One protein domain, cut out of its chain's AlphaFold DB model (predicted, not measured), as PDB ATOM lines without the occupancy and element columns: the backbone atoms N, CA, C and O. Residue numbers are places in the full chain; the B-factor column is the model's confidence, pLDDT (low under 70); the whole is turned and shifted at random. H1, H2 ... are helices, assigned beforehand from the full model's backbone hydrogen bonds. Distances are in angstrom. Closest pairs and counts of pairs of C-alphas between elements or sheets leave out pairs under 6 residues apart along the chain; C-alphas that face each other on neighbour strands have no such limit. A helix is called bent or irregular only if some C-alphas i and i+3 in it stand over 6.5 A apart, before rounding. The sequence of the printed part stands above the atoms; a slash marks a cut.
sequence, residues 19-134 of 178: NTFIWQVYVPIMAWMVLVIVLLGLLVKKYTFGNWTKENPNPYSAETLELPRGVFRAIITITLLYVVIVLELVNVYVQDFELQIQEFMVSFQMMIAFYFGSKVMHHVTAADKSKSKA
ATOM      1  N   ASN A  19     -60.069  59.265   2.622       66.06
ATOM      2  CA  ASN A  19     -60.421  57.855   2.761       66.06
ATOM      3  C   ASN A  19     -59.165  56.966   2.847       66.06
ATOM      4  O   ASN A  19     -59.086  56.092   3.709       66.06
ATOM      5  N   THR A  20     -58.144  57.240   2.024       71.50
ATOM      6  CA  THR A  20     -56.858  56.520   2.056       71.50
ATOM      7  C   THR A  20     -56.128  56.707   3.387       71.50
ATOM      8  O   THR A  20     -55.664  55.723   3.961       71.50
ATOM      9  N   PHE A  21     -56.072  57.938   3.907       70.94
ATOM     10  CA  PHE A  21     -55.484  58.228   5.219       70.94
ATOM     11  C   PHE A  21     -56.220  57.472   6.334       70.94
ATOM     12  O   PHE A  21     -55.602  56.725   7.089       70.94
ATOM     13  N   ILE A  22     -57.553  57.585   6.390       72.56
ATOM     14  CA  ILE A  22     -58.370  56.886   7.393       72.56
ATOM     15  C   ILE A  22     -58.133  55.373   7.324       72.56
ATOM     16  O   ILE A  22     -57.925  54.752   8.363       72.56
ATOM     17  N   TRP A  23     -58.081  54.775   6.130       78.69
ATOM     18  CA  TRP A  23     -57.762  53.354   5.970       78.69
ATOM     19  C   TRP A  23     -56.363  52.987   6.479       78.69
ATOM     20  O   TRP A  23     -56.220  51.997   7.196       78.69
ATOM     21  N   GLN A  24     -55.342  53.783   6.154       76.81
ATOM     22  CA  GLN A  24     -53.956  53.528   6.562       76.81
ATOM     23  C   GLN A  24     -53.741  53.619   8.078       76.81
ATOM     24  O   GLN A  24     -52.924  52.870   8.602       76.81
ATOM     25  N   VAL A  25     -54.477  54.478   8.792       78.06
ATOM     26  CA  VAL A  25     -54.358  54.612  10.258       78.06
ATOM     27  C   VAL A  25     -55.300  53.663  11.000       78.06
ATOM     28  O   VAL A  25     -54.897  52.968  11.933       78.06
ATOM     29  N   TYR A  26     -56.567  53.606  10.589       81.69
ATOM     30  CA  TYR A  26     -57.610  52.903  11.331       81.69
ATOM     31  C   TYR A  26     -57.489  51.381  11.213       81.69
ATOM     32  O   TYR A  26     -57.717  50.674  12.194       81.69
ATOM     33  N   VAL A  27     -57.093  50.850  10.049       85.31
ATOM     34  CA  VAL A  27     -57.018  49.394   9.838       85.31
ATOM     35  C   VAL A  27     -55.910  48.732  10.664       85.31
ATOM     36  O   VAL A  27     -56.224  47.741  11.325       85.31
ATOM     37  N   PRO A  28     -54.662  49.248  10.731       85.00
ATOM     38  CA  PRO A  28     -53.644  48.693  11.624       85.00
ATOM     39  C   PRO A  28     -54.049  48.766  13.100       85.00
ATOM     40  O   PRO A  28     -53.912  47.775  13.815       85.00
ATOM     41  N   ILE A  29     -54.630  49.889  13.545       83.81
ATOM     42  CA  ILE A  29     -55.114  50.045  14.927       83.81
ATOM     43  C   ILE A  29     -56.219  49.027  15.233       83.81
ATOM     44  O   ILE A  29     -56.144  48.333  16.245       83.81
ATOM     45  N   MET A  30     -57.216  48.873  14.359       85.69
ATOM     46  CA  MET A  30     -58.299  47.905  14.559       85.69
ATOM     47  C   MET A  30     -57.804  46.457  14.516       85.69
ATOM     48  O   MET A  30     -58.195  45.655  15.365       85.69
ATOM     49  N   ALA A  31     -56.906  46.116  13.587       89.31
ATOM     50  CA  ALA A  31     -56.284  44.795  13.524       89.31
ATOM     51  C   ALA A  31     -55.490  44.484  14.805       89.31
ATOM     52  O   ALA A  31     -55.594  43.382  15.348       89.31
ATOM     53  N   TRP A  32     -54.757  45.468  15.333       89.75
ATOM     54  CA  TRP A  32     -54.044  45.350  16.601       89.75
ATOM     55  C   TRP A  32     -54.989  45.202  17.798       89.75
ATOM     56  O   TRP A  32     -54.782  44.326  18.633       89.75
ATOM     57  N   MET A  33     -56.064  45.991  17.870       86.06
ATOM     58  CA  MET A  33     -57.070  45.876  18.932       86.06
ATOM     59  C   MET A  33     -57.736  44.495  18.935       86.06
ATOM     60  O   MET A  33     -57.874  43.886  19.996       86.06
ATOM     61  N   VAL A  34     -58.076  43.949  17.762       92.06
ATOM     62  CA  VAL A  34     -58.581  42.572  17.630       92.06
ATOM     63  C   VAL A  34     -57.537  41.555  18.104       92.06
ATOM     64  O   VAL A  34     -57.878  40.654  18.869       92.06
ATOM     65  N   LEU A  35     -56.264  41.714  17.726       91.69
ATOM     66  CA  LEU A  35     -55.170  40.849  18.183       91.69
ATOM     67  C   LEU A  35     -55.018  40.883  19.713       91.69
ATOM     68  O   LEU A  35     -54.916  39.825  20.334       91.69
ATOM     69  N   VAL A  36     -55.063  42.065  20.333       86.31
ATOM     70  CA  VAL A  36     -54.997  42.241  21.794       86.31
ATOM     71  C   VAL A  36     -56.199  41.604  22.494       86.31
ATOM     72  O   VAL A  36     -56.016  40.930  23.506       86.31
ATOM     73  N   ILE A  37     -57.412  41.745  21.950       88.19
ATOM     74  CA  ILE A  37     -58.624  41.102  22.483       88.19
ATOM     75  C   ILE A  37     -58.516  39.571  22.404       88.19
ATOM     76  O   ILE A  37     -58.806  38.884  23.384       88.19
ATOM     77  N   VAL A  38     -58.047  39.021  21.278       90.88
ATOM     78  CA  VAL A  38     -57.825  37.573  21.116       90.88
ATOM     79  C   VAL A  38     -56.745  37.073  22.080       90.88
ATOM     80  O   VAL A  38     -56.941  36.055  22.746       90.88
ATOM     81  N   LEU A  39     -55.634  37.804  22.219       87.25
ATOM     82  CA  LEU A  39     -54.566  37.497  23.171       87.25
ATOM     83  C   LEU A  39     -55.092  37.493  24.615       87.25
ATOM     84  O   LEU A  39     -54.838  36.539  25.350       87.25
ATOM     85  N   LEU A  40     -55.861  38.513  25.013       84.25
ATOM     86  CA  LEU A  40     -56.518  38.586  26.320       84.25
ATOM     87  C   LEU A  40     -57.458  37.399  26.540       84.25
ATOM     88  O   LEU A  40     -57.365  36.754  27.578       84.25
ATOM     89  N   GLY A  41     -58.296  37.050  25.560       84.75
ATOM     90  CA  GLY A  41     -59.181  35.886  25.638       84.75
ATOM     91  C   GLY A  41     -58.423  34.570  25.841       84.75
ATOM     92  O   GLY A  41     -58.809  33.756  26.679       84.75
ATOM     93  N   LEU A  42     -57.302  34.371  25.138       86.75
ATOM     94  CA  LEU A  42     -56.432  33.201  25.315       86.75
ATOM     95  C   LEU A  42     -55.718  33.193  26.675       86.75
ATOM     96  O   LEU A  42     -55.568  32.132  27.281       86.75
ATOM     97  N   LEU A  43     -55.290  34.356  27.168       83.06
ATOM     98  CA  LEU A  43     -54.621  34.499  28.460       83.06
ATOM     99  C   LEU A  43     -55.586  34.284  29.624       83.06
ATOM    100  O   LEU A  43     -55.281  33.478  30.499       83.06
ATOM    101  N   VAL A  44     -56.764  34.911  29.607       80.94
ATOM    102  CA  VAL A  44     -57.839  34.632  30.569       80.94
ATOM    103  C   VAL A  44     -58.176  33.146  30.505       80.94
ATOM    104  O   VAL A  44     -58.147  32.473  31.530       80.94
ATOM    105  N   LYS A  45     -58.342  32.567  29.305       81.19
ATOM    106  CA  LYS A  45     -58.618  31.130  29.183       81.19
ATOM    107  C   LYS A  45     -57.543  30.251  29.839       81.19
ATOM    108  O   LYS A  45     -57.886  29.251  30.458       81.19
ATOM    109  N   LYS A  46     -56.263  30.614  29.704       81.19
ATOM    110  CA  LYS A  46     -55.113  29.867  30.239       81.19
ATOM    111  C   LYS A  46     -54.887  30.063  31.744       81.19
ATOM    112  O   LYS A  46     -54.407  29.140  32.397       81.19
ATOM    113  N   TYR A  47     -55.158  31.255  32.279       72.25
ATOM    114  CA  TYR A  47     -54.824  31.615  33.661       72.25
ATOM    115  C   TYR A  47     -56.026  31.568  34.617       72.25
ATOM    116  O   TYR A  47     -55.827  31.197  35.773       72.25
ATOM    117  N   THR A  48     -57.246  31.862  34.152       69.12
ATOM    118  CA  THR A  48     -58.485  31.770  34.948       69.12
ATOM    119  C   THR A  48     -58.991  30.333  35.065       69.12
ATOM    120  O   THR A  48     -59.148  29.825  36.176       69.12
ATOM    121  N   PHE A  49     -59.263  29.651  33.945       66.88
ATOM    122  CA  PHE A  49     -59.951  28.358  34.003       66.88
ATOM    123  C   PHE A  49     -59.016  27.236  34.472       66.88
ATOM    124  O   PHE A  49     -58.120  26.810  33.747       66.88
ATOM    125  N   GLY A  50     -59.274  26.731  35.681       62.38
ATOM    126  CA  GLY A  50     -58.651  25.528  36.245       62.38
ATOM    127  C   GLY A  50     -57.684  25.761  37.410       62.38
ATOM    128  O   GLY A  50     -57.432  24.820  38.153       62.38
ATOM    129  N   ASN A  51     -57.184  26.987  37.616       62.94
ATOM    130  CA  ASN A  51     -56.215  27.279  38.689       62.94
ATOM    131  C   ASN A  51     -56.846  27.844  39.972       62.94
ATOM    132  O   ASN A  51     -56.248  27.745  41.042       62.94
ATOM    133  N   TRP A  52     -58.032  28.447  39.871       65.94
ATOM    134  CA  TRP A  52     -58.699  29.121  40.987       65.94
ATOM    135  C   TRP A  52     -59.923  28.322  41.423       65.94
ATOM    136  O   TRP A  52     -60.830  28.062  40.633       65.94
ATOM    137  N   THR A  53     -59.939  27.924  42.690       67.31
ATOM    138  CA  THR A  53     -61.041  27.191  43.324       67.31
ATOM    139  C   THR A  53     -61.643  28.046  44.437       67.31
ATOM    140  O   THR A  53     -61.062  29.052  44.840       67.31
ATOM    141  N   LYS A  54     -62.796  27.648  44.992       66.25
ATOM    142  CA  LYS A  54     -63.378  28.342  46.160       66.25
ATOM    143  C   LYS A  54     -62.465  28.333  47.395       66.25
ATOM    144  O   LYS A  54     -62.641  29.172  48.269       66.25
ATOM    145  N   GLU A  55     -61.515  27.402  47.459       70.75
ATOM    146  CA  GLU A  55     -60.562  27.246  48.567       70.75
ATOM    147  C   GLU A  55     -59.281  28.075  48.369       70.75
ATOM    148  O   GLU A  55     -58.602  28.394  49.339       70.75
ATOM    149  N   ASN A  56     -58.972  28.469  47.128       69.25
ATOM    150  CA  ASN A  56     -57.859  29.354  46.789       69.25
ATOM    151  C   ASN A  56     -58.336  30.432  45.791       69.25
ATOM    152  O   ASN A  56     -58.147  30.274  44.578       69.25
ATOM    153  N   PRO A  57     -59.010  31.496  46.270       69.88
ATOM    154  CA  PRO A  57     -59.512  32.565  45.414       69.88
ATOM    155  C   PRO A  57     -58.365  33.388  44.818       69.88
ATOM    156  O   PRO A  57     -57.354  33.642  45.472       69.88
ATOM    157  N   ASN A  58     -58.537  33.854  43.579       66.06
ATOM    158  CA  ASN A  58     -57.536  34.681  42.909       66.06
ATOM    159  C   ASN A  58     -57.376  36.039  43.625       66.06
ATOM    160  O   ASN A  58     -58.331  36.822  43.624       66.06
ATOM    161  N   PRO A  59     -56.190  36.378  44.172       67.38
ATOM    162  CA  PRO A  59     -55.971  37.646  44.872       67.38
ATOM    163  C   PRO A  59     -56.000  38.876  43.947       67.38
ATOM    164  O   PRO A  59     -55.946  40.000  44.436       67.38
ATOM    165  N   TYR A  60     -56.078  38.685  42.623       65.75
ATOM    166  CA  TYR A  60     -56.080  39.753  41.619       65.75
ATOM    167  C   TYR A  60     -57.410  39.893  40.855       65.75
ATOM    168  O   TYR A  60     -57.484  40.643  39.876       65.75
ATOM    169  N   SER A  61     -58.472  39.196  41.282       65.88
ATOM    170  CA  SER A  61     -59.790  39.235  40.623       65.88
ATOM    171  C   SER A  61     -60.390  40.645  40.546       65.88
ATOM    172  O   SER A  61     -60.936  41.019  39.511       65.88
ATOM    173  N   ALA A  62     -60.222  41.448  41.601       67.19
ATOM    174  CA  ALA A  62     -60.761  42.804  41.699       67.19
ATOM    175  C   ALA A  62     -59.979  43.872  40.904       67.19
ATOM    176  O   ALA A  62     -60.484  44.977  40.733       67.19
ATOM    177  N   GLU A  63     -58.757  43.579  40.440       63.84
ATOM    178  CA  GLU A  63     -57.839  44.603  39.906       63.84
ATOM    179  C   GLU A  63     -57.400  44.381  38.454       63.84
ATOM    180  O   GLU A  63     -57.245  45.348  37.711       63.84
ATOM    181  N   THR A  64     -57.135  43.135  38.040       65.38
ATOM    182  CA  THR A  64     -56.456  42.855  36.757       65.38
ATOM    183  C   THR A  64     -57.144  41.781  35.921       65.38
ATOM    184  O   THR A  64     -56.474  41.031  35.213       65.38
ATOM    185  N   LEU A  65     -58.482  41.706  35.986       67.69
ATOM    186  CA  LEU A  65     -59.298  40.731  35.239       67.69
ATOM    187  C   LEU A  65     -58.781  39.293  35.421       67.69
ATOM    188  O   LEU A  65     -58.621  38.552  34.455       67.69
ATOM    189  N   GLU A  66     -58.436  38.941  36.665       68.44
ATOM    190  CA  GLU A  66     -57.870  37.643  37.072       68.44
ATOM    191  C   GLU A  66     -56.495  37.280  36.465       68.44
ATOM    192  O   GLU A  66     -55.900  36.260  36.828       68.44
ATOM    193  N   LEU A  67     -55.929  38.125  35.604       70.75
ATOM    194  CA  LEU A  67     -54.611  37.922  35.009       70.75
ATOM    195  C   LEU A  67     -53.490  38.245  36.010       70.75
ATOM    196  O   LEU A  67     -53.639  39.148  36.837       70.75
ATOM    197  N   PRO A  68     -52.310  37.602  35.897       71.88
ATOM    198  CA  PRO A  68     -51.138  38.002  36.668       71.88
ATOM    199  C   PRO A  68     -50.789  39.476  36.402       71.88
ATOM    200  O   PRO A  68     -50.622  39.862  35.242       71.88
ATOM    201  N   ARG A  69     -50.606  40.286  37.460       69.31
ATOM    202  CA  ARG A  69     -50.335  41.743  37.372       69.31
ATOM    203  C   ARG A  69     -49.260  42.123  36.333       69.31
ATOM    204  O   ARG A  69     -49.391  43.137  35.653       69.31
ATOM    205  N   GLY A  70     -48.216  41.303  36.172       72.81
ATOM    206  CA  GLY A  70     -47.162  41.522  35.171       72.81
ATOM    207  C   GLY A  70     -47.614  41.351  33.713       72.81
ATOM    208  O   GLY A  70     -47.160  42.097  32.851       72.81
ATOM    209  N   VAL A  71     -48.527  40.415  33.436       76.19
ATOM    210  CA  VAL A  71     -49.056  40.141  32.087       76.19
ATOM    211  C   VAL A  71     -50.010  41.250  31.654       76.19
ATOM    212  O   VAL A  71     -49.826  41.822  30.585       76.19
ATOM    213  N   PHE A  72     -50.972  41.606  32.511       76.81
ATOM    214  CA  PHE A  72     -51.915  42.701  32.255       76.81
ATOM    215  C   PHE A  72     -51.178  44.006  31.917       76.81
ATOM    216  O   PHE A  72     -51.450  44.655  30.907       76.81
ATOM    217  N   ARG A  73     -50.155  44.340  32.710       76.56
ATOM    218  CA  ARG A  73     -49.355  45.547  32.503       76.56
ATOM    219  C   ARG A  73     -48.485  45.496  31.246       76.56
ATOM    220  O   ARG A  73     -48.376  46.509  30.565       76.56
ATOM    221  N   ALA A  74     -47.906  44.340  30.912       77.75
ATOM    222  CA  ALA A  74     -47.146  44.174  29.674       77.75
ATOM    223  C   ALA A  74     -48.021  44.397  28.428       77.75
ATOM    224  O   ALA A  74     -47.583  45.068  27.499       77.75
ATOM    225  N   ILE A  75     -49.268  43.907  28.426       82.62
ATOM    226  CA  ILE A  75     -50.215  44.119  27.316       82.62
ATOM    227  C   ILE A  75     -50.514  45.609  27.131       82.62
ATOM    228  O   ILE A  75     -50.469  46.095  26.003       82.62
ATOM    229  N   ILE A  76     -50.755  46.345  28.222       81.00
ATOM    230  CA  ILE A  76     -50.979  47.798  28.174       81.00
ATOM    231  C   ILE A  76     -49.746  48.512  27.601       81.00
ATOM    232  O   ILE A  76     -49.879  49.282  26.653       81.00
ATOM    233  N   THR A  77     -48.541  48.223  28.105       79.75
ATOM    234  CA  THR A  77     -47.298  48.853  27.620       79.75
ATOM    235  C   THR A  77     -47.019  48.559  26.146       79.75
ATOM    236  O   THR A  77     -46.670  49.478  25.410       79.75
ATOM    237  N   ILE A  78     -47.205  47.317  25.689       82.19
ATOM    238  CA  ILE A  78     -47.010  46.958  24.273       82.19
ATOM    239  C   ILE A  78     -48.093  47.611  23.398       82.19
ATOM    240  O   ILE A  78     -47.788  48.072  22.304       82.19
ATOM    241  N   THR A  79     -49.335  47.716  23.881       81.62
ATOM    242  CA  THR A  79     -50.427  48.370  23.141       81.62
ATOM    243  C   THR A  79     -50.189  49.870  22.980       81.62
ATOM    244  O   THR A  79     -50.344  50.378  21.873       81.62
ATOM    245  N   LEU A  80     -49.748  50.576  24.030       78.62
ATOM    246  CA  LEU A  80     -49.365  51.986  23.892       78.62
ATOM    247  C   LEU A  80     -48.150  52.153  22.973       78.62
ATOM    248  O   LEU A  80     -48.203  52.993  22.084       78.62
ATOM    249  N   LEU A  81     -47.101  51.333  23.114       80.44
ATOM    250  CA  LEU A  81     -45.947  51.348  22.200       80.44
ATOM    251  C   LEU A  81     -46.369  51.133  20.735       80.44
ATOM    252  O   LEU A  81     -45.837  51.791  19.847       80.44
ATOM    253  N   TYR A  82     -47.330  50.247  20.465       81.56
ATOM    254  CA  TYR A  82     -47.844  50.049  19.112       81.56
ATOM    255  C   TYR A  82     -48.558  51.300  18.579       81.56
ATOM    256  O   TYR A  82     -48.265  51.740  17.470       81.56
ATOM    257  N   VAL A  83     -49.438  51.916  19.380       78.75
ATOM    258  CA  VAL A  83     -50.104  53.180  19.012       78.75
ATOM    259  C   VAL A  83     -49.080  54.290  18.760       78.75
ATOM    260  O   VAL A  83     -49.233  55.033  17.795       78.75
ATOM    261  N   VAL A  84     -48.005  54.360  19.556       76.94
ATOM    262  CA  VAL A  84     -46.896  55.308  19.345       76.94
ATOM    263  C   VAL A  84     -46.259  55.120  17.975       76.94
ATOM    264  O   VAL A  84     -46.140  56.078  17.221       76.94
ATOM    265  N   ILE A  85     -45.896  53.883  17.632       80.38
ATOM    266  CA  ILE A  85     -45.264  53.560  16.347       80.38
ATOM    267  C   ILE A  85     -46.193  53.893  15.172       80.38
ATOM    268  O   ILE A  85     -45.722  54.390  14.152       80.38
ATOM    269  N   VAL A  86     -47.505  53.653  15.303       79.31
ATOM    270  CA  VAL A  86     -48.480  54.013  14.262       79.31
ATOM    271  C   VAL A  86     -48.589  55.531  14.099       79.31
ATOM    272  O   VAL A  86     -48.550  56.004  12.969       79.31
ATOM    273  N   LEU A  87     -48.684  56.304  15.185       74.69
ATOM    274  CA  LEU A  87     -48.753  57.770  15.102       74.69
ATOM    275  C   LEU A  87     -47.465  58.382  14.525       74.69
ATOM    276  O   LEU A  87     -47.541  59.278  13.689       74.69
ATOM    277  N   GLU A  88     -46.300  57.850  14.896       74.69
ATOM    278  CA  GLU A  88     -45.006  58.272  14.347       74.69
ATOM    279  C   GLU A  88     -44.911  57.977  12.839       74.69
ATOM    280  O   GLU A  88     -44.532  58.845  12.052       74.69
ATOM    281  N   LEU A  89     -45.332  56.778  12.409       74.19
ATOM    282  CA  LEU A  89     -45.443  56.427  10.989       74.19
ATOM    283  C   LEU A  89     -46.356  57.396  10.234       74.19
ATOM    284  O   LEU A  89     -46.022  57.811   9.130       74.19
ATOM    285  N   VAL A  90     -47.490  57.775  10.821       71.88
ATOM    286  CA  VAL A  90     -48.435  58.716  10.208       71.88
ATOM    287  C   VAL A  90     -47.830  60.111  10.060       71.88
ATOM    288  O   VAL A  90     -47.976  60.718   9.002       71.88
ATOM    289  N   ASN A  91     -47.097  60.591  11.063       69.69
ATOM    290  CA  ASN A  91     -46.412  61.884  11.022       69.69
ATOM    291  C   ASN A  91     -45.332  61.955   9.938       69.69
ATOM    292  O   ASN A  91     -45.261  62.928   9.196       69.69
ATOM    293  N   VAL A  92     -44.542  60.889   9.772       69.69
ATOM    294  CA  VAL A  92     -43.537  60.806   8.696       69.69
ATOM    295  C   VAL A  92     -44.176  60.924   7.300       69.69
ATOM    296  O   VAL A  92     -43.518  61.378   6.365       69.69
ATOM    297  N   TYR A  93     -45.456  60.563   7.152       67.19
ATOM    298  CA  TYR A  93     -46.217  60.709   5.906       67.19
ATOM    299  C   TYR A  93     -47.059  61.999   5.810       67.19
ATOM    300  O   TYR A  93     -47.521  62.316   4.712       67.19
ATOM    301  N   VAL A  94     -47.272  62.746   6.902       65.31
ATOM    302  CA  VAL A  94     -48.141  63.941   6.941       65.31
ATOM    303  C   VAL A  94     -47.467  65.073   7.723       65.31
ATOM    304  O   VAL A  94     -47.477  65.087   8.951       65.31
ATOM    305  N   GLN A  95     -46.923  66.053   6.992       60.03
ATOM    306  CA  GLN A  95     -46.014  67.087   7.513       60.03
ATOM    307  C   GLN A  95     -46.588  68.040   8.583       60.03
ATOM    308  O   GLN A  95     -45.808  68.694   9.265       60.03
ATOM    309  N   ASP A  96     -47.909  68.123   8.766       61.50
ATOM    310  CA  ASP A  96     -48.543  69.102   9.668       61.50
ATOM    311  C   ASP A  96     -48.778  68.599  11.117       61.50
ATOM    312  O   ASP A  96     -49.440  69.278  11.906       61.50
ATOM    313  N   PHE A  97     -48.265  67.420  11.501       59.06
ATOM    314  CA  PHE A  97     -48.531  66.798  12.817       59.06
ATOM    315  C   PHE A  97     -47.445  66.990  13.901       59.06
ATOM    316  O   PHE A  97     -47.666  66.594  15.051       59.06
ATOM    317  N   GLU A  98     -46.315  67.641  13.594       59.59
ATOM    318  CA  GLU A  98     -45.110  67.671  14.453       59.59
ATOM    319  C   GLU A  98     -45.353  68.094  15.918       59.59
ATOM    320  O   GLU A  98     -44.755  67.538  16.843       59.59
ATOM    321  N   LEU A  99     -46.237  69.071  16.154       57.28
ATOM    322  CA  LEU A  99     -46.408  69.703  17.470       57.28
ATOM    323  C   LEU A  99     -47.073  68.787  18.514       57.28
ATOM    324  O   LEU A  99     -46.735  68.858  19.694       57.28
ATOM    325  N   GLN A 100     -47.967  67.883  18.097       61.81
ATOM    326  CA  GLN A 100     -48.656  66.960  19.018       61.81
ATOM    327  C   GLN A 100     -47.753  65.799  19.471       61.81
ATOM    328  O   GLN A 100     -48.006  65.153  20.489       61.81
ATOM    329  N   ILE A 101     -46.671  65.535  18.734       64.44
ATOM    330  CA  ILE A 101     -45.810  64.370  18.958       64.44
ATOM    331  C   ILE A 101     -44.776  64.596  20.051       64.44
ATOM    332  O   ILE A 101     -44.444  63.646  20.755       64.44
ATOM    333  N   GLN A 102     -44.344  65.835  20.302       68.31
ATOM    334  CA  GLN A 102     -43.516  66.121  21.479       68.31
ATOM    335  C   GLN A 102     -44.266  65.816  22.787       68.31
ATOM    336  O   GLN A 102     -43.740  65.100  23.640       68.31
ATOM    337  N   GLU A 103     -45.509  66.283  22.930       66.62
ATOM    338  CA  GLU A 103     -46.335  66.028  24.122       66.62
ATOM    339  C   GLU A 103     -46.610  64.530  24.316       66.62
ATOM    340  O   GLU A 103     -46.529  63.986  25.426       66.62
ATOM    341  N   PHE A 104     -46.875  63.834  23.213       67.12
ATOM    342  CA  PHE A 104     -47.119  62.403  23.205       67.12
ATOM    343  C   PHE A 104     -45.850  61.581  23.519       67.12
ATOM    344  O   PHE A 104     -45.908  60.642  24.315       67.12
ATOM    345  N   MET A 105     -44.679  61.975  23.007       71.50
ATOM    346  CA  MET A 105     -43.388  61.358  23.340       71.50
ATOM    347  C   MET A 105     -42.987  61.587  24.801       71.50
ATOM    348  O   MET A 105     -42.489  60.662  25.442       71.50
ATOM    349  N   VAL A 106     -43.260  62.765  25.372       75.81
ATOM    350  CA  VAL A 106     -43.071  63.027  26.814       75.81
ATOM    351  C   VAL A 106     -43.995  62.136  27.653       75.81
ATOM    352  O   VAL A 106     -43.550  61.509  28.618       75.81
ATOM    353  N   SER A 107     -45.261  62.005  27.249       71.06
ATOM    354  CA  SER A 107     -46.236  61.109  27.890       71.06
ATOM    355  C   SER A 107     -45.781  59.644  27.845       71.06
ATOM    356  O   SER A 107     -45.862  58.919  28.841       71.06
ATOM    357  N   PHE A 108     -45.232  59.216  26.708       71.88
ATOM    358  CA  PHE A 108     -44.692  57.877  26.505       71.88
ATOM    359  C   PHE A 108     -43.424  57.614  27.337       71.88
ATOM    360  O   PHE A 108     -43.324  56.573  27.993       71.88
ATOM    361  N   GLN A 109     -42.492  58.570  27.399       74.75
ATOM    362  CA  GLN A 109     -41.298  58.496  28.251       74.75
ATOM    363  C   GLN A 109     -41.661  58.404  29.738       74.75
ATOM    364  O   GLN A 109     -41.116  57.552  30.444       74.75
ATOM    365  N   MET A 110     -42.629  59.201  30.208       75.44
ATOM    366  CA  MET A 110     -43.169  59.081  31.567       75.44
ATOM    367  C   MET A 110     -43.754  57.686  31.817       75.44
ATOM    368  O   MET A 110     -43.447  57.057  32.833       75.44
ATOM    369  N   MET A 111     -44.543  57.145  30.884       69.50
ATOM    370  CA  MET A 111     -45.128  55.810  31.030       69.50
ATOM    371  C   MET A 111     -44.063  54.696  31.089       69.50
ATOM    372  O   MET A 111     -44.162  53.791  31.926       69.50
ATOM    373  N   ILE A 112     -43.012  54.782  30.265       73.50
ATOM    374  CA  ILE A 112     -41.841  53.889  30.319       73.50
ATOM    375  C   ILE A 112     -41.121  54.011  31.669       73.50
ATOM    376  O   ILE A 112     -40.790  52.991  32.282       73.50
ATOM    377  N   ALA A 113     -40.908  55.233  32.164       72.00
ATOM    378  CA  ALA A 113     -40.269  55.476  33.454       72.00
ATOM    379  C   ALA A 113     -41.070  54.846  34.608       72.00
ATOM    380  O   ALA A 113     -40.492  54.162  35.456       72.00
ATOM    381  N   PHE A 114     -42.405  54.952  34.599       65.88
ATOM    382  CA  PHE A 114     -43.264  54.242  35.554       65.88
ATOM    383  C   PHE A 114     -43.196  52.714  35.400       65.88
ATOM    384  O   PHE A 114     -43.208  51.994  36.407       65.88
ATOM    385  N   TYR A 115     -43.115  52.190  34.172       67.25
ATOM    386  CA  TYR A 115     -43.003  50.751  33.913       67.25
ATOM    387  C   TYR A 115     -41.708  50.161  34.494       67.25
ATOM    388  O   TYR A 115     -41.770  49.203  35.268       67.25
ATOM    389  N   PHE A 116     -40.549  50.762  34.212       65.38
ATOM    390  CA  PHE A 116     -39.271  50.279  34.742       65.38
ATOM    391  C   PHE A 116     -39.059  50.631  36.223       65.38
ATOM    392  O   PHE A 116     -38.681  49.752  37.002       65.38
ATOM    393  N   GLY A 117     -39.365  51.860  36.652       59.44
ATOM    394  CA  GLY A 117     -39.146  52.320  38.031       59.44
ATOM    395  C   GLY A 117     -39.885  51.475  39.072       59.44
ATOM    396  O   GLY A 117     -39.304  51.042  40.067       59.44
ATOM    397  N   SER A 118     -41.142  51.124  38.797       58.84
ATOM    398  CA  SER A 118     -41.936  50.252  39.680       58.84
ATOM    399  C   SER A 118     -41.422  48.805  39.778       58.84
ATOM    400  O   SER A 118     -41.659  48.143  40.789       58.84
ATOM    401  N   LYS A 119     -40.688  48.302  38.772       57.12
ATOM    402  CA  LYS A 119     -40.043  46.978  38.828       57.12
ATOM    403  C   LYS A 119     -38.725  47.025  39.611       57.12
ATOM    404  O   LYS A 119     -38.425  46.086  40.347       57.12
ATOM    405  N   VAL A 120     -37.976  48.125  39.499       52.72
ATOM    406  CA  VAL A 120     -36.751  48.370  40.283       52.72
ATOM    407  C   VAL A 120     -37.073  48.481  41.776       52.72
ATOM    408  O   VAL A 120     -36.394  47.854  42.589       52.72
ATOM    409  N   MET A 121     -38.151  49.185  42.142       49.44
ATOM    410  CA  MET A 121     -38.537  49.380  43.545       49.44
ATOM    411  C   MET A 121     -38.742  48.048  44.287       49.44
ATOM    412  O   MET A 121     -38.216  47.868  45.381       49.44
ATOM    413  N   HIS A 122     -39.393  47.059  43.660       47.62
ATOM    414  CA  HIS A 122     -39.590  45.736  44.264       47.62
ATOM    415  C   HIS A 122     -38.286  44.959  44.522       47.62
ATOM    416  O   HIS A 122     -38.221  44.211  45.497       47.62
ATOM    417  N   HIS A 123     -37.245  45.142  43.700       49.72
ATOM    418  CA  HIS A 123     -35.936  44.520  43.933       49.72
ATOM    419  C   HIS A 123     -35.153  45.216  45.052       49.72
ATOM    420  O   HIS A 123     -34.552  44.532  45.880       49.72
ATOM    421  N   VAL A 124     -35.198  46.550  45.123       47.41
ATOM    422  CA  VAL A 124     -34.543  47.311  46.201       47.41
ATOM    423  C   VAL A 124     -35.223  47.024  47.544       47.41
ATOM    424  O   VAL A 124     -34.553  46.631  48.491       47.41
ATOM    425  N   THR A 125     -36.558  47.062  47.618       48.12
ATOM    426  CA  THR A 125     -37.287  46.735  48.857       48.12
ATOM    427  C   THR A 125     -37.130  45.264  49.274       48.12
ATOM    428  O   THR A 125     -37.169  44.965  50.466       48.12
ATOM    429  N   ALA A 126     -36.918  44.327  48.341       49.66
ATOM    430  CA  ALA A 126     -36.577  42.943  48.682       49.66
ATOM    431  C   ALA A 126     -35.150  42.817  49.254       49.66
ATOM    432  O   ALA A 126     -34.950  42.097  50.233       49.66
ATOM    433  N   ALA A 127     -34.179  43.548  48.693       47.50
ATOM    434  CA  ALA A 127     -32.806  43.603  49.196       47.50
ATOM    435  C   ALA A 127     -32.700  44.312  50.561       47.50
ATOM    436  O   ALA A 127     -31.934  43.884  51.423       47.50
ATOM    437  N   ASP A 128     -33.504  45.347  50.804       44.59
ATOM    438  CA  ASP A 128     -33.557  46.011  52.108       44.59
ATOM    439  C   ASP A 128     -34.316  45.175  53.144       44.59
ATOM    440  O   ASP A 128     -33.904  45.126  54.302       44.59
ATOM    441  N   LYS A 129     -35.349  44.416  52.746       50.03
ATOM    442  CA  LYS A 129     -35.979  43.424  53.635       50.03
ATOM    443  C   LYS A 129     -35.035  42.276  53.999       50.03
ATOM    444  O   LYS A 129     -35.083  41.831  55.143       50.03
ATOM    445  N   SER A 130     -34.166  41.807  53.098       51.19
ATOM    446  CA  SER A 130     -33.179  40.771  53.449       51.19
ATOM    447  C   SER A 130     -32.076  41.312  54.365       51.19
ATOM    448  O   SER A 130     -31.759  40.671  55.364       51.19
ATOM    449  N   LYS A 131     -31.569  42.529  54.116       50.81
ATOM    450  CA  LYS A 131     -30.619  43.210  55.016       50.81
ATOM    451  C   LYS A 131     -31.225  43.535  56.383       50.81
ATOM    452  O   LYS A 131     -30.559  43.359  57.397       50.81
ATOM    453  N   SER A 132     -32.483  43.976  56.424       50.09
ATOM    454  CA  SER A 132     -33.218  44.243  57.666       50.09
ATOM    455  C   SER A 132     -33.400  42.963  58.487       50.09
ATOM    456  O   SER A 132     -33.041  42.965  59.662       50.09
ATOM    457  N   LYS A 133     -33.836  41.857  57.860       50.53
ATOM    458  CA  LYS A 133     -33.952  40.550  58.525       50.53
ATOM    459  C   LYS A 133     -32.616  40.036  59.057       50.53
ATOM    460  O   LYS A 133     -32.532  39.714  60.238       50.53
ATOM    461  N   ALA A 134     -31.561  40.064  58.240       55.16
ATOM    462  CA  ALA A 134     -30.222  39.657  58.664       55.16
ATOM    463  C   ALA A 134     -29.697  40.501  59.842       55.16
ATOM    464  O   ALA A 134     -29.058  39.972  60.749       55.16
TER     465      ALA A 134
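What this domain is: This is residues 19 to 134 of the 178 residues of an uncharacterized protein of Bacteroidales bacterium (UniProt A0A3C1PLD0). Three long helices lie side by side in one flat, zigzag row, H1, H2, H3, with H2 in the middle and neighbours running opposite ways. A long loop, residues 48 to 68, joins H1 to H2 at one end of the row; a tight turn joins H2 to H3 at the other, and residues 120 to 134 of H3 stick out free. The printed part has 116 residues, with three named helices and no named strand; the class is all helix. The whole is loose, with a radius of gyration of the C-alphas of 19.5 A, and spans 59 by 37 by 16 A.

How they stand to each other: H1, residues 19 to 47, and H2, residues 69 to 93, form a helical hairpin at a shallow tilt of 11 degrees, opposite ways. H1 touches H2 with residues 25 to 36 alone; the closest C-alphas, of Val 25 and Val 86, are 7.1 A apart. H2 and H3, residues 95 to 134, form a second helical hairpin at a shallow tilt of 23 degrees, opposite ways. H3 touches H2 with residues 97 to 115 alone; the closest C-alphas, of Asn 91 and Phe 97, are 5.6 A apart. H1 and H3 are apart. Every O i to N i+4 pair is within hydrogen-bond range in H2, against 24 of 25 in H1 and 28 of 36 in H3.

Where its parts are: H1 runs 40.9 A from C-alpha 19 at (-60.421, 57.855, 2.761), with a kink of 26 degrees near residue 26. It is neither bent nor irregular, but only just: C-alphas 25 and 28 are 6.1 A apart. H2 measures 37.0 A. H3 runs 60.2 A to C-alpha 134 at (-30.222, 39.657, 58.664), with a kink of 41 degrees near residue 102; it is irregular, C-alphas 96 and 99 being 8.1 A apart.

The domain as a whole: The two C-alphas farthest apart, of Asn 19 and Ala 134, are 66.1 A apart. The printed part has no cut. The link from H1 to H2, 21 residues, is long. Mean pLDDT of the printed part is 70.5; 56 residues are under 70, among them 56 to 66 and 114 to 134.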